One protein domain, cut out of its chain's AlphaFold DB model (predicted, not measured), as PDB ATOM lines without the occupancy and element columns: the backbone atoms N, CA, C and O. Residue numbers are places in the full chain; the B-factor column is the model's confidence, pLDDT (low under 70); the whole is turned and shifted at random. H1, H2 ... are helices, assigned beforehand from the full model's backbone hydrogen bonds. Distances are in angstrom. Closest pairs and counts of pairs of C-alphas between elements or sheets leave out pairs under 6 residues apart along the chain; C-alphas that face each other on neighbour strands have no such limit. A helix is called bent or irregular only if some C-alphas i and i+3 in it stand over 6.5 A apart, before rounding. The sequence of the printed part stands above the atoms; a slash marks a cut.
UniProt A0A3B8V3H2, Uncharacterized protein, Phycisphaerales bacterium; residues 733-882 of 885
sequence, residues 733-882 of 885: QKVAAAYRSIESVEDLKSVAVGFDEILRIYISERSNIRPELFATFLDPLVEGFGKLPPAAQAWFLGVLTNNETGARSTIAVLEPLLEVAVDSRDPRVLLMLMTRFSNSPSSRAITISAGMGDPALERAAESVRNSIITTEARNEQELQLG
ATOM      1  N   GLN A 733      38.127 -24.895 660.397       79.50
ATOM      2  CA  GLN A 733      37.238 -25.976 659.973       79.50
ATOM      3  C   GLN A 733      37.266 -27.140 660.964       79.50
ATOM      4  O   GLN A 733      36.219 -27.714 661.264       79.50
ATOM      5  N   LYS A 734      38.441 -27.462 661.518       80.00
ATOM      6  CA  LYS A 734      38.564 -28.484 662.566       80.00
ATOM      7  C   LYS A 734      37.924 -28.042 663.876       80.00
ATOM      8  O   LYS A 734      37.273 -28.860 664.517       80.00
ATOM      9  N   VAL A 735      38.057 -26.763 664.244       79.94
ATOM     10  CA  VAL A 735      37.366 -26.208 665.423       79.94
ATOM     11  C   VAL A 735      35.856 -26.291 665.253       79.94
ATOM     12  O   VAL A 735      35.170 -26.836 666.112       79.94
ATOM     13  N   ALA A 736      35.345 -25.814 664.117       83.38
ATOM     14  CA  ALA A 736      33.921 -25.839 663.816       83.38
ATOM     15  C   ALA A 736      33.345 -27.264 663.838       83.38
ATOM     16  O   ALA A 736      32.240 -27.476 664.332       83.38
ATOM     17  N   ALA A 737      34.090 -28.251 663.330       84.12
ATOM     18  CA  ALA A 737      33.681 -29.651 663.379       84.12
ATOM     19  C   ALA A 737      33.624 -30.192 664.818       84.12
ATOM     20  O   ALA A 737      32.622 -30.798 665.187       84.12
ATOM     21  N   ALA A 738      34.657 -29.932 665.629       83.75
ATOM     22  CA  ALA A 738      34.714 -30.379 667.021       83.75
ATOM     23  C   ALA A 738      33.616 -29.742 667.890       83.75
ATOM     24  O   ALA A 738      33.013 -30.412 668.718       83.75
ATOM     25  N   TYR A 739      33.313 -28.459 667.679       88.88
ATOM     26  CA  TYR A 739      32.306 -27.745 668.472       88.88
ATOM     27  C   TYR A 739      30.869 -28.151 668.132       88.88
ATOM     28  O   TYR A 739      29.998 -28.058 668.989       88.88
ATOM     29  N   ARG A 740      30.620 -28.645 666.912       88.25
ATOM     30  CA  ARG A 740      29.290 -29.088 666.460       88.25
ATOM     31  C   ARG A 740      28.892 -30.486 666.966       88.25
ATOM     32  O   ARG A 740      27.698 -30.797 666.997       88.25
ATOM     33  N   SER A 741      29.868 -31.333 667.295       85.69
ATOM     34  CA  SER A 741      29.712 -32.772 667.578       85.69
ATOM     35  C   SER A 741      30.376 -33.103 668.922       85.69
ATOM     36  O   SER A 741      31.461 -33.670 668.993       85.69
ATOM     37  N   ILE A 742      29.723 -32.674 670.007       89.44
ATOM     38  CA  ILE A 742      30.134 -32.974 671.384       89.44
ATOM     39  C   ILE A 742      29.434 -34.273 671.801       89.44
ATOM     40  O   ILE A 742      28.287 -34.245 672.241       89.44
ATOM     41  N   GLU A 743      30.099 -35.411 671.604       86.50
ATOM     42  CA  GLU A 743      29.477 -36.738 671.752       86.50
ATOM     43  C   GLU A 743      29.887 -37.443 673.054       86.50
ATOM     44  O   GLU A 743      29.131 -38.249 673.591       86.50
ATOM     45  N   SER A 744      31.043 -37.090 673.626       89.94
ATOM     46  CA  SER A 744      31.550 -37.680 674.868       89.94
ATOM     47  C   SER A 744      31.839 -36.651 675.965       89.94
ATOM     48  O   SER A 744      31.984 -35.452 675.723       89.94
ATOM     49  N   VAL A 745      31.973 -37.128 677.210       89.69
ATOM     50  CA  VAL A 745      32.418 -36.301 678.350       89.69
ATOM     51  C   VAL A 745      33.787 -35.668 678.080       89.69
ATOM     52  O   VAL A 745      34.032 -34.529 678.473       89.69
ATOM     53  N   GLU A 746      34.683 -36.384 677.403       89.25
ATOM     54  CA  GLU A 746      36.012 -35.867 677.070       89.25
ATOM     55  C   GLU A 746      35.936 -34.754 676.017       89.25
ATOM     56  O   GLU A 746      36.652 -33.756 676.136       89.25
ATOM     57  N   ASP A 747      35.028 -34.868 675.040       89.69
ATOM     58  CA  ASP A 747      34.761 -33.796 674.075       89.69
ATOM     59  C   ASP A 747      34.191 -32.573 674.786       89.69
ATOM     60  O   ASP A 747      34.686 -31.468 674.584       89.69
ATOM     61  N   LEU A 748      33.227 -32.764 675.690       91.25
ATOM     62  CA  LEU A 748      32.629 -31.686 676.478       91.25
ATOM     63  C   LEU A 748      33.692 -30.913 677.276       91.25
ATOM     64  O   LEU A 748      33.746 -29.684 677.205       91.25
ATOM     65  N   LYS A 749      34.585 -31.621 677.984       91.25
ATOM     66  CA  LYS A 749      35.718 -31.016 678.708       91.25
ATOM     67  C   LYS A 749      36.667 -30.275 677.766       91.25
ATOM     68  O   LYS A 749      37.080 -29.152 678.057       91.25
ATOM     69  N   SER A 750      37.029 -30.905 676.651       89.06
ATOM     70  CA  SER A 750      38.008 -30.374 675.696       89.06
ATOM     71  C   SER A 750      37.491 -29.141 674.959       89.06
ATOM     72  O   SER A 750      38.251 -28.190 674.759       89.06
ATOM     73  N   VAL A 751      36.207 -29.138 674.591       91.12
ATOM     74  CA  VAL A 751      35.511 -28.012 673.958       91.12
ATOM     75  C   VAL A 751      35.316 -26.874 674.952       91.12
ATOM     76  O   VAL A 751      35.594 -25.733 674.597       91.12
ATOM     77  N   ALA A 752      34.938 -27.152 676.206       89.81
ATOM     78  CA  ALA A 752      34.823 -26.118 677.238       89.81
ATOM     79  C   ALA A 752      36.154 -25.387 677.461       89.81
ATOM     80  O   ALA A 752      36.206 -24.159 677.439       89.81
ATOM     81  N   VAL A 753      37.251 -26.139 677.602       88.25
ATOM     82  CA  VAL A 753      38.599 -25.579 677.794       88.25
ATOM     83  C   VAL A 753      39.095 -24.846 676.550       88.25
ATOM     84  O   VAL A 753      39.641 -23.749 676.664       88.25
ATOM     85  N   GLY A 754      38.905 -25.430 675.364       87.00
ATOM     86  CA  GLY A 754      39.315 -24.811 674.105       87.00
ATOM     87  C   GLY A 754      38.562 -23.516 673.820       87.00
ATOM     88  O   GLY A 754      39.171 -22.515 673.439       87.00
ATOM     89  N   PHE A 755      37.254 -23.502 674.071       88.44
ATOM     90  CA  PHE A 755      36.434 -22.316 673.882       88.44
ATOM     91  C   PHE A 755      36.738 -21.237 674.917       88.44
ATOM     92  O   PHE A 755      36.880 -20.080 674.527       88.44
ATOM     93  N   ASP A 756      36.920 -21.589 676.194       85.69
ATOM     94  CA  ASP A 756      37.319 -20.626 677.229       85.69
ATOM     95  C   ASP A 756      38.654 -19.941 676.892       85.69
ATOM     96  O   ASP A 756      38.797 -18.726 677.037       85.69
ATOM     97  N   GLU A 757      39.629 -20.696 676.373       81.75
ATOM     98  CA  GLU A 757      40.921 -20.148 675.954       81.75
ATOM     99  C   GLU A 757      40.769 -19.156 674.783       81.75
ATOM    100  O   GLU A 757      41.328 -18.056 674.842       81.75
ATOM    101  N   ILE A 758      39.956 -19.481 673.766       83.75
ATOM    102  CA  ILE A 758      39.643 -18.564 672.650       83.75
ATOM    103  C   ILE A 758      38.893 -17.328 673.150       83.75
ATOM    104  O   ILE A 758      39.242 -16.207 672.771       83.75
ATOM    105  N   LEU A 759      37.888 -17.516 674.006       84.75
ATOM    106  CA  LEU A 759      37.071 -16.448 674.573       84.75
ATOM    107  C   LEU A 759      37.942 -15.449 675.339       84.75
ATOM    108  O   LEU A 759      37.869 -14.251 675.070       84.75
ATOM    109  N   ARG A 760      38.833 -15.929 676.216       79.75
ATOM    110  CA  ARG A 760      39.780 -15.088 676.970       79.75
ATOM    111  C   ARG A 760      40.704 -14.286 676.059       79.75
ATOM    112  O   ARG A 760      40.936 -13.107 676.323       79.75
ATOM    113  N   ILE A 761      41.230 -14.900 674.995       80.44
ATOM    114  CA  ILE A 761      42.050 -14.185 674.008       80.44
ATOM    115  C   ILE A 761      41.205 -13.105 673.332       80.44
ATOM    116  O   ILE A 761      41.653 -11.963 673.243       80.44
ATOM    117  N   TYR A 762      39.982 -13.440 672.912       83.00
ATOM    118  CA  TYR A 762      39.090 -12.551 672.171       83.00
ATOM    119  C   TYR A 762      38.662 -11.308 672.959       83.00
ATOM    120  O   TYR A 762      38.624 -10.219 672.382       83.00
ATOM    121  N   ILE A 763      38.362 -11.457 674.254       81.19
ATOM    122  CA  ILE A 763      37.940 -10.352 675.135       81.19
ATOM    123  C   ILE A 763      39.117  -9.531 675.687       81.19
ATOM    124  O   ILE A 763      38.908  -8.445 676.230       81.19
ATOM    125  N   SER A 764      40.353 -10.026 675.564       78.56
ATOM    126  CA  SER A 764      41.540  -9.309 676.038       78.56
ATOM    127  C   SER A 764      41.838  -8.059 675.201       78.56
ATOM    128  O   SER A 764      41.630  -8.039 673.989       78.56
ATOM    129  N   GLU A 765      42.415  -7.030 675.827       67.19
ATOM    130  CA  GLU A 765      42.840  -5.797 675.139       67.19
ATOM    131  C   GLU A 765      43.875  -6.038 674.028       67.19
ATOM    132  O   GLU A 765      44.021  -5.232 673.114       67.19
ATOM    133  N   ARG A 766      44.597  -7.162 674.097       68.50
ATOM    134  CA  ARG A 766      45.636  -7.561 673.135       68.50
ATOM    135  C   ARG A 766      45.133  -8.582 672.109       68.50
ATOM    136  O   ARG A 766      45.943  -9.263 671.479       68.50
ATOM    137  N   SER A 767      43.816  -8.725 671.966       74.00
ATOM    138  CA  SER A 767      43.213  -9.666 671.025       74.00
ATOM    139  C   SER A 767      43.604  -9.353 669.580       74.00
ATOM    140  O   SER A 767      43.373  -8.254 669.082       74.00
ATOM    141  N   ASN A 768      44.122 -10.361 668.877       72.31
ATOM    142  CA  ASN A 768      44.337 -10.324 667.426       72.31
ATOM    143  C   ASN A 768      43.244 -11.089 666.652       72.31
ATOM    144  O   ASN A 768      43.341 -11.248 665.433       72.31
ATOM    145  N   ILE A 769      42.213 -11.590 667.342       78.38
ATOM    146  CA  ILE A 769      41.131 -12.370 666.735       78.38
ATOM    147  C   ILE A 769      40.067 -11.405 666.197       78.38
ATOM    148  O   ILE A 769      39.438 -10.655 666.948       78.38
ATOM    149  N   ARG A 770      39.848 -11.433 664.878       81.50
ATOM    150  CA  ARG A 770      38.801 -10.633 664.225       81.50
ATOM    151  C   ARG A 770      37.399 -11.173 664.563       81.50
ATOM    152  O   ARG A 770      37.266 -12.392 664.693       81.50
ATOM    153  N   PRO A 771      36.357 -10.326 664.669       82.12
ATOM    154  CA  PRO A 771      34.990 -10.773 664.959       82.12
ATOM    155  C   PRO A 771      34.469 -11.841 663.995       82.12
ATOM    156  O   PRO A 771      33.837 -12.797 664.432       82.12
ATOM    157  N   GLU A 772      34.793 -11.737 662.703       83.06
ATOM    158  CA  GLU A 772      34.358 -12.710 661.696       83.06
ATOM    159  C   GLU A 772      34.990 -14.082 661.944       83.06
ATOM    160  O   GLU A 772      34.326 -15.103 661.816       83.06
ATOM    161  N   LEU A 773      36.266 -14.104 662.349       81.88
ATOM    162  CA  LEU A 773      36.961 -15.336 662.714       81.88
ATOM    163  C   LEU A 773      36.381 -15.928 664.003       81.88
ATOM    164  O   LEU A 773      36.201 -17.136 664.087       81.88
ATOM    165  N   PHE A 774      36.035 -15.096 664.986       83.75
ATOM    166  CA  PHE A 774      35.390 -15.567 666.209       83.75
ATOM    167  C   PHE A 774      34.008 -16.183 665.943       83.75
ATOM    168  O   PHE A 774      33.707 -17.250 666.474       83.75
ATOM    169  N   ALA A 775      33.209 -15.579 665.056       84.19
ATOM    170  CA  ALA A 775      31.919 -16.128 664.634       84.19
ATOM    171  C   ALA A 775      32.057 -17.532 664.013       84.19
ATOM    172  O   ALA A 775      31.236 -18.403 664.288       84.19
ATOM    173  N   THR A 776      33.152 -17.810 663.282       83.69
ATOM    174  CA  THR A 776      33.417 -19.166 662.752       83.69
ATOM    175  C   THR A 776      33.606 -20.239 663.829       83.69
ATOM    176  O   THR A 776      33.493 -21.425 663.524       83.69
ATOM    177  N   PHE A 777      33.863 -19.840 665.079       85.88
ATOM    178  CA  PHE A 777      33.919 -20.730 666.239       85.88
ATOM    179  C   PHE A 777      32.619 -20.710 667.049       85.88
ATOM    180  O   PHE A 777      32.192 -21.755 667.531       85.88
ATOM    181  N   LEU A 778      31.985 -19.545 667.198       88.38
ATOM    182  CA  LEU A 778      30.783 -19.397 668.017       88.38
ATOM    183  C   LEU A 778      29.575 -20.121 667.409       88.38
ATOM    184  O   LEU A 778      28.927 -20.876 668.125       88.38
ATOM    185  N   ASP A 779      29.293 -19.971 666.110       90.25
ATOM    186  CA  ASP A 779      28.081 -20.561 665.511       90.25
ATOM    187  C   ASP A 779      28.051 -22.100 665.610       90.25
ATOM    188  O   ASP A 779      27.029 -22.659 666.022       90.25
ATOM    189  N   PRO A 780      29.150 -22.829 665.305       91.00
ATOM    190  CA  PRO A 780      29.183 -24.278 665.495       91.00
ATOM    191  C   PRO A 780      29.070 -24.696 666.963       91.00
ATOM    192  O   PRO A 780      28.481 -25.740 667.240       91.00
ATOM    193  N   LEU A 781      29.599 -23.894 667.897       92.44
ATOM    194  CA  LEU A 781      29.437 -24.149 669.327       92.44
ATOM    195  C   LEU A 781      27.987 -23.979 669.764       92.44
ATOM    196  O   LEU A 781      27.498 -24.817 670.505       92.44
ATOM    197  N   VAL A 782      27.296 -22.935 669.308       93.88
ATOM    198  CA  VAL A 782      25.873 -22.718 669.608       93.88
ATOM    199  C   VAL A 782      25.041 -23.910 669.120       93.88
ATOM    200  O   VAL A 782      24.185 -24.409 669.851       93.88
ATOM    201  N   GLU A 783      25.343 -24.429 667.925       91.75
ATOM    202  CA  GLU A 783      24.686 -25.625 667.382       91.75
ATOM    203  C   GLU A 783      24.972 -26.890 668.211       91.75
ATOM    204  O   GLU A 783      24.060 -27.678 668.461       91.75
ATOM    205  N   GLY A 784      26.226 -27.110 668.618       91.69
ATOM    206  CA  GLY A 784      26.605 -28.260 669.446       91.69
ATOM    207  C   GLY A 784      26.051 -28.171 670.866       91.69
ATOM    208  O   GLY A 784      25.499 -29.141 671.375       91.69
ATOM    209  N   PHE A 785      26.119 -26.989 671.476       94.12
ATOM    210  CA  PHE A 785      25.597 -26.700 672.809       94.12
ATOM    211  C   PHE A 785      24.091 -26.954 672.896       94.12
ATOM    212  O   PHE A 785      23.640 -27.593 673.841       94.12
ATOM    213  N   GLY A 786      23.319 -26.547 671.883       92.12
ATOM    214  CA  GLY A 786      21.876 -26.800 671.834       92.12
ATOM    215  C   GLY A 786      21.487 -28.285 671.775       92.12
ATOM    216  O   GLY A 786      20.329 -28.613 672.023       92.12
ATOM    217  N   LYS A 787      22.431 -29.185 671.464       91.75
ATOM    218  CA  LYS A 787      22.237 -30.647 671.471       91.75
ATOM    219  C   LYS A 787      22.660 -31.302 672.787       91.75
ATOM    220  O   LYS A 787      22.394 -32.484 672.971       91.75
ATOM    221  N   LEU A 788      23.341 -30.572 673.674       93.38
ATOM    222  CA  LEU A 788      23.767 -31.104 674.964       93.38
ATOM    223  C   LEU A 788      22.561 -31.300 675.888       93.38
ATOM    224  O   LEU A 788      21.639 -30.480 675.861       93.38
ATOM    225  N   PRO A 789      22.587 -32.318 676.760       93.19
ATOM    226  CA  PRO A 789      21.567 -32.466 677.781       93.19
ATOM    227  C   PRO A 789      21.708 -31.353 678.846       93.19
ATOM    228  O   PRO A 789      22.781 -30.743 678.975       93.19
ATOM    229  N   PRO A 790      20.645 -31.018 679.600       92.94
ATOM    230  CA  PRO A 790      20.622 -29.766 680.356       92.94
ATOM    231  C   PRO A 790      21.664 -29.666 681.480       92.94
ATOM    232  O   PRO A 790      22.189 -28.575 681.714       92.94
ATOM    233  N   ALA A 791      22.040 -30.762 682.155       91.75
ATOM    234  CA  ALA A 791      23.114 -30.691 683.153       91.75
ATOM    235  C   ALA A 791      24.467 -30.392 682.501       91.75
ATOM    236  O   ALA A 791      25.268 -29.648 683.067       91.75
ATOM    237  N   ALA A 792      24.717 -30.934 681.305       93.50
ATOM    238  CA  ALA A 792      25.922 -30.635 680.535       93.50
ATOM    239  C   ALA A 792      25.941 -29.176 680.061       93.50
ATOM    240  O   ALA A 792      26.981 -28.528 680.168       93.50
ATOM    241  N   GLN A 793      24.797 -28.631 679.626       94.62
ATOM    242  CA  GLN A 793      24.655 -27.205 679.301       94.62
ATOM    243  C   GLN A 793      24.966 -26.313 680.514       94.62
ATOM    244  O   GLN A 793      25.794 -25.405 680.427       94.62
ATOM    245  N   ALA A 794      24.347 -26.595 681.666       94.00
ATOM    246  CA  ALA A 794      24.560 -25.839 682.898       94.00
ATOM    247  C   ALA A 794      26.012 -25.943 683.391       94.00
ATOM    248  O   ALA A 794      26.624 -24.938 683.751       94.00
ATOM    249  N   TRP A 795      26.601 -27.142 683.366       93.44
ATOM    250  CA  TRP A 795      28.002 -27.344 683.734       93.44
ATOM    251  C   TRP A 795      28.949 -26.580 682.806       93.44
ATOM    252  O   TRP A 795      29.859 -25.909 683.294       93.44
ATOM    253  N   PHE A 796      28.711 -26.627 681.490       93.38
ATOM    254  CA  PHE A 796      29.518 -25.924 680.494       93.38
ATOM    255  C   PHE A 796      29.551 -24.423 680.790       93.38
ATOM    256  O   PHE A 796      30.625 -23.850 680.963       93.38
ATOM    257  N   LEU A 797      28.379 -23.806 680.971       92.19
ATOM    258  CA  LEU A 797      28.249 -22.400 681.371       92.19
ATOM    259  C   LEU A 797      28.917 -22.107 682.725       92.19
ATOM    260  O   LEU A 797      29.487 -21.035 682.922       92.19
ATOM    261  N   GLY A 798      28.886 -23.061 683.656       88.62
ATOM    262  CA  GLY A 798      29.515 -22.956 684.972       88.62
ATOM    263  C   GLY A 798      31.045 -22.956 684.964       88.62
ATOM    264  O   GLY A 798      31.639 -22.468 685.922       88.62
ATOM    265  N   VAL A 799      31.688 -23.454 683.904       87.31
ATOM    266  CA  VAL A 799      33.159 -23.501 683.778       87.31
ATOM    267  C   VAL A 799      33.719 -22.336 682.960       87.31
ATOM    268  O   VAL A 799      34.875 -21.958 683.148       87.31
ATOM    269  N   LEU A 800      32.913 -21.724 682.086       87.00
ATOM    270  CA  LEU A 800      33.364 -20.587 681.282       87.00
ATOM    271  C   LEU A 800      33.790 -19.401 682.151       87.00
ATOM    272  O   LEU A 800      33.239 -19.135 683.220       87.00
ATOM    273  N   THR A 801      34.757 -18.636 681.674       75.81
ATOM    274  CA  THR A 801      35.151 -17.381 682.310       75.81
ATOM    275  C   THR A 801      34.047 -16.361 682.149       75.81
ATOM    276  O   THR A 801      33.611 -16.114 681.032       75.81
ATOM    277  N   ASN A 802      33.660 -15.714 683.246       73.19
ATOM    278  CA  ASN A 802      32.933 -14.457 683.181       73.19
ATOM    279  C   ASN A 802      33.889 -13.335 683.601       73.19
ATOM    280  O   ASN A 802      34.261 -13.251 684.770       73.19
ATOM    281  N   ASN A 803      34.347 -12.536 682.634       64.25
ATOM    282  CA  ASN A 803      35.151 -11.348 682.899       64.25
ATOM    283  C   ASN A 803      34.492 -10.111 682.277       64.25
ATOM    284  O   ASN A 803      34.173 -10.100 681.084       64.25
ATOM    285  N   GLU A 804      34.332  -9.066 683.084       55.12
ATOM    286  CA  GLU A 804      33.760  -7.778 682.683       55.12
ATOM    287  C   GLU A 804      34.830  -6.697 682.474       55.12
ATOM    288  O   GLU A 804      34.545  -5.665 681.877       55.12
ATOM    289  N   THR A 805      36.082  -6.941 682.881       47.44
ATOM    290  CA  THR A 805      37.179  -5.958 682.810       47.44
ATOM    291  C   THR A 805      37.978  -6.015 681.498       47.44
ATOM    292  O   THR A 805      39.094  -5.505 681.433       47.44
ATOM    293  N   GLY A 806      37.479  -6.719 680.479       55.62
ATOM    294  CA  GLY A 806      38.121  -6.828 679.163       55.62
ATOM    295  C   GLY A 806      37.748  -5.682 678.217       55.62
ATOM    296  O   GLY A 806      36.861  -4.884 678.501       55.62
ATOM    297  N   ALA A 807      38.358  -5.646 677.027       54.41
ATOM    298  CA  ALA A 807      37.980  -4.698 675.969       54.41
ATOM    299  C   ALA A 807      36.563  -4.953 675.411       54.41
ATOM    300  O   ALA A 807      35.997  -4.108 674.716       54.41
ATOM    301  N   ARG A 808      36.001  -6.141 675.675       64.81
ATOM    302  CA  ARG A 808      34.636  -6.558 675.328       64.81
ATOM    303  C   ARG A 808      34.011  -7.283 676.521       64.81
ATOM    304  O   ARG A 808      34.683  -8.097 677.150       64.81
ATOM    305  N   SER A 809      32.729  -7.026 676.789       75.56
ATOM    306  CA  SER A 809      31.963  -7.764 677.802       75.56
ATOM    307  C   SER A 809      31.762  -9.216 677.368       75.56
ATOM    308  O   SER A 809      31.318  -9.470 676.246       75.56
ATOM    309  N   THR A 810      32.051 -10.166 678.263       79.00
ATOM    310  CA  THR A 810      31.816 -11.601 678.023       79.00
ATOM    311  C   THR A 810      30.357 -11.877 677.644       79.00
ATOM    312  O   THR A 810      30.096 -12.627 676.708       79.00
ATOM    313  N   ILE A 811      29.409 -11.227 678.325       80.25
ATOM    314  CA  ILE A 811      27.966 -11.421 678.125       80.25
ATOM    315  C   ILE A 811      27.559 -11.035 676.698       80.25
ATOM    316  O   ILE A 811      26.903 -11.816 676.017       80.25
ATOM    317  N   ALA A 812      28.026  -9.883 676.207       80.50
ATOM    318  CA  ALA A 812      27.721  -9.420 674.850       80.50
ATOM    319  C   ALA A 812      28.301 -10.340 673.761       80.50
ATOM    320  O   ALA A 812      27.733 -10.481 672.685       80.50
ATOM    321  N   VAL A 813      29.446 -10.975 674.029       84.44
ATOM    322  CA  VAL A 813      30.082 -11.908 673.089       84.44
ATOM    323  C   VAL A 813      29.358 -13.255 673.046       84.44
ATOM    324  O   VAL A 813      29.313 -13.890 671.993       84.44
ATOM    325  N   LEU A 814      28.803 -13.695 674.176       87.81
ATOM    326  CA  LEU A 814      28.138 -14.990 674.309       87.81
ATOM    327  C   LEU A 814      26.626 -14.940 674.067       87.81
ATOM    328  O   LEU A 814      25.997 -15.989 674.139       87.81
ATOM    329  N   GLU A 815      26.041 -13.785 673.748       88.06
ATOM    330  CA  GLU A 815      24.589 -13.609 673.587       88.06
ATOM    331  C   GLU A 815      23.908 -14.719 672.748       88.06
ATOM    332  O   GLU A 815      22.964 -15.321 673.261       88.06
ATOM    333  N   PRO A 816      24.413 -15.139 671.563       90.12
ATOM    334  CA  PRO A 816      23.803 -16.240 670.801       90.12
ATOM    335  C   PRO A 816      23.758 -17.585 671.546       90.12
ATOM    336  O   PRO A 816      22.819 -18.361 671.382       90.12
ATOM    337  N   LEU A 817      24.772 -17.870 672.368       91.00
ATOM    338  CA  LEU A 817      24.843 -19.074 673.197       91.00
ATOM    339  C   LEU A 817      23.885 -18.974 674.390       91.00
ATOM    340  O   LEU A 817      23.197 -19.941 674.715       91.00
ATOM    341  N   LEU A 818      23.832 -17.800 675.029       90.81
ATOM    342  CA  LEU A 818      22.952 -17.539 676.167       90.81
ATOM    343  C   LEU A 818      21.476 -17.625 675.756       90.81
ATOM    344  O   LEU A 818      20.679 -18.163 676.515       90.81
ATOM    345  N   GLU A 819      21.116 -17.183 674.550       90.06
ATOM    346  CA  GLU A 819      19.753 -17.302 674.015       90.06
ATOM    347  C   GLU A 819      19.307 -18.766 673.870       90.06
ATOM    348  O   GLU A 819      18.235 -19.137 674.351       90.06
ATOM    349  N   VAL A 820      20.161 -19.634 673.313       92.81
ATOM    350  CA  VAL A 820      19.881 -21.082 673.241       92.81
ATOM    351  C   VAL A 820      19.747 -21.694 674.637       92.81
ATOM    352  O   VAL A 820      18.858 -22.512 674.876       92.81
ATOM    353  N   ALA A 821      20.594 -21.278 675.579       92.12
ATOM    354  CA  ALA A 821      20.537 -21.756 676.955       92.12
ATOM    355  C   ALA A 821      19.242 -21.319 677.671       92.12
ATOM    356  O   ALA A 821      18.637 -22.113 678.391       92.12
ATOM    357  N   VAL A 822      18.778 -20.088 677.448       92.31
ATOM    358  CA  VAL A 822      17.508 -19.574 677.983       92.31
ATOM    359  C   VAL A 822      16.309 -20.343 677.415       92.31
ATOM    360  O   VAL A 822      15.369 -20.659 678.151       92.31
ATOM    361  N   ASP A 823      16.341 -20.683 676.126       90.44
ATOM    362  CA  ASP A 823      15.265 -21.419 675.457       90.44
ATOM    363  C   ASP A 823      15.138 -22.881 675.927       90.44
ATOM    364  O   ASP A 823      14.069 -23.474 675.762       90.44
ATOM    365  N   SER A 824      16.165 -23.444 676.586       89.00
ATOM    366  CA  SER A 824      16.101 -24.781 677.207       89.00
ATOM    367  C   SER A 824      15.006 -24.894 678.276       89.00
ATOM    368  O   SER A 824      14.445 -25.972 678.470       89.00
ATOM    369  N   ARG A 825      14.697 -23.781 678.964       89.75
ATOM    370  CA  ARG A 825      13.770 -23.691 680.108       89.75
ATOM    371  C   ARG A 825      14.038 -24.689 681.243       89.75
ATOM    372  O   ARG A 825      13.166 -24.900 682.083       89.75
ATOM    373  N   ASP A 826      15.224 -25.292 681.292       92.56
ATOM    374  CA  ASP A 826      15.611 -26.166 682.396       92.56
ATOM    375  C   ASP A 826      16.026 -25.303 683.605       92.56
ATOM    376  O   ASP A 826      16.864 -24.404 683.450       92.56
ATOM    377  N   PRO A 827      15.483 -25.553 684.814       91.88
ATOM    378  CA  PRO A 827      15.803 -24.765 686.005       91.88
ATOM    379  C   PRO A 827      17.303 -24.687 686.312       91.88
ATOM    380  O   PRO A 827      17.789 -23.642 686.741       91.88
ATOM    381  N   ARG A 828      18.068 -25.756 686.049       92.06
ATOM    382  CA  ARG A 828      19.515 -25.810 686.323       92.06
ATOM    383  C   ARG A 828      20.286 -24.869 685.403       92.06
ATOM    384  O   ARG A 828      21.203 -24.176 685.848       92.06
ATOM    385  N   VAL A 829      19.905 -24.839 684.126       94.38
ATOM    386  CA  VAL A 829      20.507 -23.966 683.112       94.38
ATOM    387  C   VAL A 829      20.167 -22.509 683.414       94.38
ATOM    388  O   VAL A 829      21.061 -21.664 683.447       94.38
ATOM    389  N   LEU A 830      18.901 -22.217 683.717       93.75
ATOM    390  CA  LEU A 830      18.450 -20.865 684.049       93.75
ATOM    391  C   LEU A 830      19.081 -20.325 685.333       93.75
ATOM    392  O   LEU A 830      19.525 -19.179 685.350       93.75
ATOM    393  N   LEU A 831      19.199 -21.142 686.382       93.06
ATOM    394  CA  LEU A 831      19.865 -20.742 687.621       93.06
ATOM    395  C   LEU A 831      21.347 -20.412 687.382       93.06
ATOM    396  O   LEU A 831      21.842 -19.394 687.870       93.06
ATOM    397  N   MET A 832      22.051 -21.219 686.582       93.25
ATOM    398  CA  MET A 832      23.437 -20.933 686.193       93.25
ATOM    399  C   MET A 832      23.549 -19.632 685.383       93.25
ATOM    400  O   MET A 832      24.429 -18.810 685.640       93.25
ATOM    401  N   LEU A 833      22.644 -19.420 684.425       92.06
ATOM    402  CA  LEU A 833      22.606 -18.206 683.606       92.06
ATOM    403  C   LEU A 833      22.374 -16.954 684.447       92.06
ATOM    404  O   LEU A 833      23.129 -15.994 684.313       92.06
ATOM    405  N   MET A 834      21.374 -16.967 685.329       91.12
ATOM    406  CA  MET A 834      21.055 -15.814 686.173       91.12
ATOM    407  C   MET A 834      22.207 -15.457 687.106       91.12
ATOM    408  O   MET A 834      22.549 -14.291 687.267       91.12
ATOM    409  N   THR A 835      22.828 -16.464 687.714       88.56
ATOM    410  CA  THR A 835      23.866 -16.239 688.726       88.56
ATOM    411  C   THR A 835      25.206 -15.826 688.132       88.56
ATOM    412  O   THR A 835      25.965 -15.123 688.799       88.56
ATOM    413  N   ARG A 836      25.512 -16.235 686.892       87.38
ATOM    414  CA  ARG A 836      26.805 -15.944 686.257       87.38
ATOM    415  C   ARG A 836      26.762 -14.951 685.110       87.38
ATOM    416  O   ARG A 836      27.790 -14.332 684.879       87.38
ATOM    417  N   PHE A 837      25.660 -14.814 684.381       88.12
ATOM    418  CA  PHE A 837      25.609 -14.071 683.113       88.12
ATOM    419  C   PHE A 837      24.489 -13.020 683.047       88.12
ATOM    420  O   PHE A 837      24.238 -12.468 681.976       88.12
ATOM    421  N   SER A 838      23.832 -12.698 684.164       85.56
ATOM    422  CA  SER A 838      22.891 -11.576 684.237       85.56
ATOM    423  C   SER A 838      23.550 -10.344 684.857       85.56
ATOM    424  O   SER A 838      23.892 -10.336 686.033       85.56
ATOM    425  N   ASN A 839      23.679  -9.288 684.057       79.31
ATOM    426  CA  ASN A 839      24.207  -7.981 684.464       79.31
ATOM    427  C   ASN A 839      23.157  -6.859 684.394       79.31
ATOM    428  O   ASN A 839      23.499  -5.694 684.538       79.31
ATOM    429  N   SER A 840      21.895  -7.201 684.125       83.00
ATOM    430  CA  SER A 840      20.791  -6.249 684.051       83.00
ATOM    431  C   SER A 840      19.556  -6.817 684.754       83.00
ATOM    432  O   SER A 840      19.257  -8.005 684.567       83.00
ATOM    433  N   PRO A 841      18.784  -5.993 685.490       83.56
ATOM    434  CA  PRO A 841      17.550  -6.427 686.155       83.56
ATOM    435  C   PRO A 841      16.491  -7.002 685.194       83.56
ATOM    436  O   PRO A 841      15.610  -7.760 685.610       83.56
ATOM    437  N   SER A 842      16.572  -6.642 683.909       84.88
ATOM    438  CA  SER A 842      15.679  -7.076 682.828       84.88
ATOM    439  C   SER A 842      16.260  -8.194 681.954       84.88
ATOM    440  O   SER A 842      15.715  -8.483 680.889       84.88
ATOM    441  N   SER A 843      17.355  -8.836 682.382       86.44
ATOM    442  CA  SER A 843      17.932  -9.983 681.674       86.44
ATOM    443  C   SER A 843      16.863 -11.053 681.412       86.44
ATOM    444  O   SER A 843      16.112 -11.436 682.313       86.44
ATOM    445  N   ARG A 844      16.805 -11.565 680.175       87.06
ATOM    446  CA  ARG A 844      15.776 -12.518 679.729       87.06
ATOM    447  C   ARG A 844      15.715 -13.774 680.611       87.06
ATOM    448  O   ARG A 844      14.620 -14.267 680.885       87.06
ATOM    449  N   ALA A 845      16.864 -14.238 681.110       88.00
ATOM    450  CA  ALA A 845      16.958 -15.358 682.048       88.00
ATOM    451  C   ALA A 845      16.198 -15.088 683.359       88.00
ATOM    452  O   ALA A 845      15.463 -15.956 683.820       88.00
ATOM    453  N   ILE A 846      16.300 -13.870 683.910       89.56
ATOM    454  CA  ILE A 846      15.567 -13.441 685.113       89.56
ATOM    455  C   ILE A 846      14.063 -13.385 684.825       89.56
ATOM    456  O   ILE A 846      13.255 -13.876 685.611       89.56
ATOM    457  N   THR A 847      13.663 -12.790 683.698       89.31
ATOM    458  CA  THR A 847      12.242 -12.634 683.347       89.31
ATOM    459  C   THR A 847      11.543 -13.973 683.133       89.31
ATOM    460  O   THR A 847      10.422 -14.148 683.601       89.31
ATOM    461  N   ILE A 848      12.187 -14.918 682.442       89.81
ATOM    462  CA  ILE A 848      11.616 -16.251 682.195       89.81
ATOM    463  C   ILE A 848      11.544 -17.057 683.489       89.81
ATOM    464  O   ILE A 848      10.507 -17.651 683.772       89.81
ATOM    465  N   SER A 849      12.607 -17.017 684.292       89.75
ATOM    466  CA  SER A 849      12.669 -17.692 685.590       89.75
ATOM    467  C   SER A 849      11.564 -17.232 686.540       89.75
ATOM    468  O   SER A 849      10.908 -18.060 687.162       89.75
ATOM    469  N   ALA A 850      11.277 -15.927 686.569       88.62
ATOM    470  CA  ALA A 850      10.203 -15.349 687.378       88.62
ATOM    471  C   ALA A 850       8.774 -15.733 686.926       88.62
ATOM    472  O   ALA A 850       7.817 -15.415 687.622       88.62
ATOM    473  N   GLY A 851       8.607 -16.346 685.747       85.44
ATOM    474  CA  GLY A 851       7.305 -16.722 685.181       85.44
ATOM    475  C   GLY A 851       7.111 -18.226 684.985       85.44
ATOM    476  O   GLY A 851       6.162 -18.629 684.309       85.44
ATOM    477  N   MET A 852       8.021 -19.054 685.506       86.00
ATOM    478  CA  MET A 852       8.022 -20.503 685.286       86.00
ATOM    479  C   MET A 852       7.142 -21.300 686.255       86.00
ATOM    480  O   MET A 852       6.865 -22.465 685.969       86.00
ATOM    481  N   GLY A 853       6.678 -20.703 687.360       82.94
ATOM    482  CA  GLY A 853       5.888 -21.401 688.376       82.94
ATOM    483  C   GLY A 853       6.712 -22.313 689.291       82.94
ATOM    484  O   GLY A 853       6.130 -23.140 689.991       82.94
ATOM    485  N   ASP A 854       8.044 -22.191 689.269       87.12
ATOM    486  CA  ASP A 854       8.955 -22.836 690.217       87.12
ATOM    487  C   ASP A 854       9.296 -21.829 691.331       87.12
ATOM    488  O   ASP A 854      10.019 -20.863 691.070       87.12
ATOM    489  N   PRO A 855       8.818 -22.036 692.572       87.44
ATOM    490  CA  PRO A 855       9.023 -21.077 693.652       87.44
ATOM    491  C   PRO A 855      10.497 -20.808 693.982       87.44
ATOM    492  O   PRO A 855      10.826 -19.695 694.387       87.44
ATOM    493  N   ALA A 856      11.384 -21.802 693.856       86.06
ATOM    494  CA  ALA A 856      12.810 -21.627 694.144       86.06
ATOM    495  C   ALA A 856      13.479 -20.763 693.076       86.06
ATOM    496  O   ALA A 856      14.219 -19.824 693.385       86.06
ATOM    497  N   LEU A 857      13.146 -21.024 691.813       89.75
ATOM    498  CA  LEU A 857      13.667 -20.263 690.686       89.75
ATOM    499  C   LEU A 857      13.121 -18.825 690.655       89.75
ATOM    500  O   LEU A 857      13.866 -17.896 690.345       89.75
ATOM    501  N   GLU A 858      11.855 -18.621 691.025       92.31
ATOM    502  CA  GLU A 858      11.235 -17.295 691.152       92.31
ATOM    503  C   GLU A 858      11.915 -16.453 692.237       92.31
ATOM    504  O   GLU A 858      12.300 -15.311 691.973       92.31
ATOM    505  N   ARG A 859      12.146 -17.035 693.425       92.00
ATOM    506  CA  ARG A 859      12.887 -16.369 694.509       92.00
ATOM    507  C   ARG A 859      14.314 -16.041 694.093       92.00
ATOM    508  O   ARG A 859      14.763 -14.920 694.312       92.00
ATOM    509  N   ALA A 860      15.022 -16.981 693.463       90.56
ATOM    510  CA  ALA A 860      16.370 -16.736 692.955       90.56
ATOM    511  C   ALA A 860      16.387 -15.596 691.921       90.56
ATOM    512  O   ALA A 860      17.254 -14.728 691.982       90.56
ATOM    513  N   ALA A 861      15.414 -15.555 691.006       92.19
ATOM    514  CA  ALA A 861      15.306 -14.513 689.989       92.19
ATOM    515  C   ALA A 861      15.049 -13.124 690.592       92.19
ATOM    516  O   ALA A 861      15.697 -12.152 690.200       92.19
ATOM    517  N   GLU A 862      14.128 -13.020 691.550       92.44
ATOM    518  CA  GLU A 862      13.863 -11.775 692.280       92.44
ATOM    519  C   GLU A 862      15.105 -11.302 693.040       92.44
ATOM    520  O   GLU A 862      15.509 -10.146 692.929       92.44
ATOM    521  N   SER A 863      15.766 -12.224 693.729       91.69
ATOM    522  CA  SER A 863      16.967 -11.963 694.509       91.69
ATOM    523  C   SER A 863      18.137 -11.473 693.650       91.69
ATOM    524  O   SER A 863      18.786 -10.475 693.963       91.69
ATOM    525  N   VAL A 864      18.394 -12.130 692.515       89.81
ATOM    526  CA  VAL A 864      19.425 -11.696 691.560       89.81
ATOM    527  C   VAL A 864      19.077 -10.318 690.996       89.81
ATOM    528  O   VAL A 864      19.945  -9.447 690.946       89.81
ATOM    529  N   ARG A 865      17.808 -10.079 690.633       91.94
ATOM    530  CA  ARG A 865      17.337  -8.771 690.152       91.94
ATOM    531  C   ARG A 865      17.615  -7.671 691.173       91.94
ATOM    532  O   ARG A 865      18.200  -6.651 690.812       91.94
ATOM    533  N   ASN A 866      17.225  -7.884 692.426       89.69
ATOM    534  CA  ASN A 866      17.411  -6.912 693.500       89.69
ATOM    535  C   ASN A 866      18.896  -6.666 693.767       89.69
ATOM    536  O   ASN A 866      19.316  -5.513 693.819       89.69
ATOM    537  N   SER A 867      19.718  -7.720 693.809       86.38
ATOM    538  CA  SER A 867      21.166  -7.571 693.980       86.38
ATOM    539  C   SER A 867      21.804  -6.736 692.864       86.38
ATOM    540  O   SER A 867      22.741  -5.990 693.152       86.38
ATOM    541  N   ILE A 868      21.342  -6.850 691.612       85.19
ATOM    542  CA  ILE A 868      21.834  -6.016 690.503       85.19
ATOM    543  C   ILE A 868      21.416  -4.559 690.724       85.19
ATOM    544  O   ILE A 868      22.283  -3.690 690.726       85.19
ATOM    545  N   ILE A 869      20.133  -4.299 691.013       85.56
ATOM    546  CA  ILE A 869      19.608  -2.944 691.271       85.56
ATOM    547  C   ILE A 869      20.371  -2.262 692.414       85.56
ATOM    548  O   ILE A 869      20.775  -1.108 692.296       85.56
ATOM    549  N   THR A 870      20.594  -2.969 693.525       84.31
ATOM    550  CA  THR A 870      21.331  -2.431 694.676       84.31
ATOM    551  C   THR A 870      22.782  -2.123 694.322       84.31
ATOM    552  O   THR A 870      23.313  -1.100 694.751       84.31
ATOM    553  N   THR A 871      23.425  -2.979 693.524       80.94
ATOM    554  CA  THR A 871      24.810  -2.759 693.085       80.94
ATOM    555  C   THR A 871      24.903  -1.557 692.140       80.94
ATOM    556  O   THR A 871      25.792  -0.726 692.311       80.94
ATOM    557  N   GLU A 872      23.972  -1.418 691.191       81.75
ATOM    558  CA  GLU A 872      23.885  -0.266 690.280       81.75
ATOM    559  C   GLU A 872      23.671   1.042 691.051       81.75
ATOM    560  O   GLU A 872      24.447   1.981 690.885       81.75
ATOM    561  N   ALA A 873      22.697   1.079 691.966       79.44
ATOM    562  CA  ALA A 873      22.414   2.257 692.787       79.44
ATOM    563  C   ALA A 873      23.613   2.666 693.660       79.44
ATOM    564  O   ALA A 873      23.900   3.855 693.806       79.44
ATOM    565  N   ARG A 874      24.346   1.690 694.214       78.44
ATOM    566  CA  ARG A 874      25.570   1.954 694.981       78.44
ATOM    567  C   ARG A 874      26.669   2.533 694.101       78.44
ATOM    568  O   ARG A 874      27.262   3.541 694.471       78.44
ATOM    569  N   ASN A 875      26.917   1.934 692.938       76.06
ATOM    570  CA  ASN A 875      27.922   2.427 691.999       76.06
ATOM    571  C   ASN A 875      27.593   3.860 691.543       76.06
ATOM    572  O   ASN A 875      28.486   4.702 691.470       76.06
ATOM    573  N   GLU A 876      26.317   4.170 691.290       76.94
ATOM    574  CA  GLU A 876      25.854   5.530 690.984       76.94
ATOM    575  C   GLU A 876      26.086   6.504 692.148       76.94
ATOM    576  O   GLU A 876      26.508   7.640 691.925       76.94
ATOM    577  N   GLN A 877      25.857   6.071 693.389       72.81
ATOM    578  CA  GLN A 877      26.098   6.875 694.588       72.81
ATOM    579  C   GLN A 877      27.598   7.120 694.836       72.81
ATOM    580  O   GLN A 877      27.986   8.236 695.180       72.81
ATOM    581  N   GLU A 878      28.456   6.122 694.612       71.25
ATOM    582  CA  GLU A 878      29.920   6.252 694.677       71.25
ATOM    583  C   GLU A 878      30.449   7.207 693.592       71.25
ATOM    584  O   GLU A 878      31.257   8.094 693.880       71.25
ATOM    585  N   LEU A 879      29.916   7.116 692.370       70.69
ATOM    586  CA  LEU A 879      30.199   8.053 691.274       70.69
ATOM    587  C   LEU A 879      29.766   9.494 691.598       70.69
ATOM    588  O   LEU A 879      30.438  10.441 691.187       70.69
ATOM    589  N   GLN A 880      28.673   9.676 692.345       69.38
ATOM    590  CA  GLN A 880      28.188  10.990 692.788       69.38
ATOM    591  C   GLN A 880      28.986  11.572 693.968       69.38
ATOM    592  O   GLN A 880      29.084  12.795 694.081       69.38
ATOM    593  N   LEU A 881      29.556  10.730 694.839       60.41
ATOM    594  CA  LEU A 881      30.280  11.151 696.048       60.41
ATOM    595  C   LEU A 881      31.783  11.398 695.837       60.41
ATOM    596  O   LEU A 881      32.408  12.024 696.692       60.41
ATOM    597  N   GLY A 882      32.364  10.992 694.705       41.53
ATOM    598  CA  GLY A 882      33.731  11.381 694.364       41.53
ATOM    599  C   GLY A 882      34.385  10.505 693.307       41.53
ATOM    600  O   GLY A 882      35.087   9.552 693.631       41.53
TER     601      GLY A 882
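This is residues 733 to 882 of the 885 residues of an uncharacterized protein of Phycisphaerales bacterium (UniProt A0A3B8V3H2). The chain winds back and forth through helices stacked in two rows, a flat solenoid-like slab: H1, H3, H5 and H7 make one row, and H2, H4, H6 and H8 the other. H2 to H6 form an up-and-down bundle in the body, with H1 at one end, H7 and H8 at the other, and the last stretch of the long H8, residues 873 to 882, sticking out. The printed part has 150 residues with eight named helices, H1 to H8 in order along the chain, and no named strand; the class is all helix. The whole is compact, with a radius of gyration of the C-alphas of 16.6 A, and its outline is flat, spanning 50 by 41 by 21 A.

Find C-alpha 733 at (37.238, -25.976, 659.973), where H1 begins; it runs over residues 733 to 740. Look next at H2, residues 745 to 763, 26.7 A from first to last C-alpha. H3 follows at residues 771 to 785 and is 20.1 A long; it is neither bent nor irregular, but only just, with C-alphas 776 and 779 6.2 A apart. H4 covers residues 790 to 799, beginning at C-alpha 790, (20.622, -29.766, 680.356). H5, residues 810 to 823, is 19.4 A long and irregular: C-alphas 813 and 816 are 8.0 A apart. H6 takes residues 827 to 837 and H7 residues 844 to 849. From Pro 855 follow H8, the longest helix, over 28 residues and 40.8 A to C-alpha 882 at (33.731, 11.381, 694.364).

H2, H3, H4, H5 and H6 form a bundle, up and down, each running against the one before it in the chain. Starting from H1, look at Arg 740 and Gly 784: their C-alphas, 4.1 A apart, are the closest of H1 and H3, which touch and run the same way. H1 and H2 only just touch, with 3 pairs of C-alphas within 8 A; the closest are Tyr 739 and Val 751, 6.4 A. H2 touches H4 with residues 748 to 752 alone, closest at the C-alphas of Ala 752 and Phe 796, 6.2 A. H3 touches H5, whose residues 816 to 820 alone take part, at a shallow tilt of 26 degrees, the same way; the closest C-alphas are those of Val 782 and Leu 817, 5.2 A. The hub is H6, touching four helices. It touches H4 at the C-alphas of Ala 794 and Val 829, 4.5 A, and forms a hairpin with H5, opposite ways at a shallow tilt of 14 degrees, closest at Ile 811 and Phe 837, 6.1 A between C-alphas. H6 and H7 are also a hairpin, with the C-alphas of Met 834 and Ala 845 closest at 5.8 A. H8 touches H6 with residues 857 to 864 alone, at a shallow tilt of 6 degrees, the same way; the closest C-alphas are Pro 827 and Leu 857, 6.8 A. H7 and H8 make a hairpin too, closest at the C-alphas of Ile 846 and Ala 861, 5.0 A. Among the pairs that stay apart are H1 and H8. Every backbone O i to N i+4 pair is within hydrogen-bond range in H1, H2, H4, H6, H7 and H8, against 9 of 11 in H3 and 7 of 10 in H5.

The two C-alphas farthest apart are those of Glu 743 and Leu 881, 53.7 A. Without residues 873 to 882, which stand free, the body spans 43 by 34 by 20 A. The printed part has no cut, and no link is long. The mean pLDDT of the printed part is 84.7; look for values under 70 at residues 765 to 766, 803 to 808 and 880 to 882.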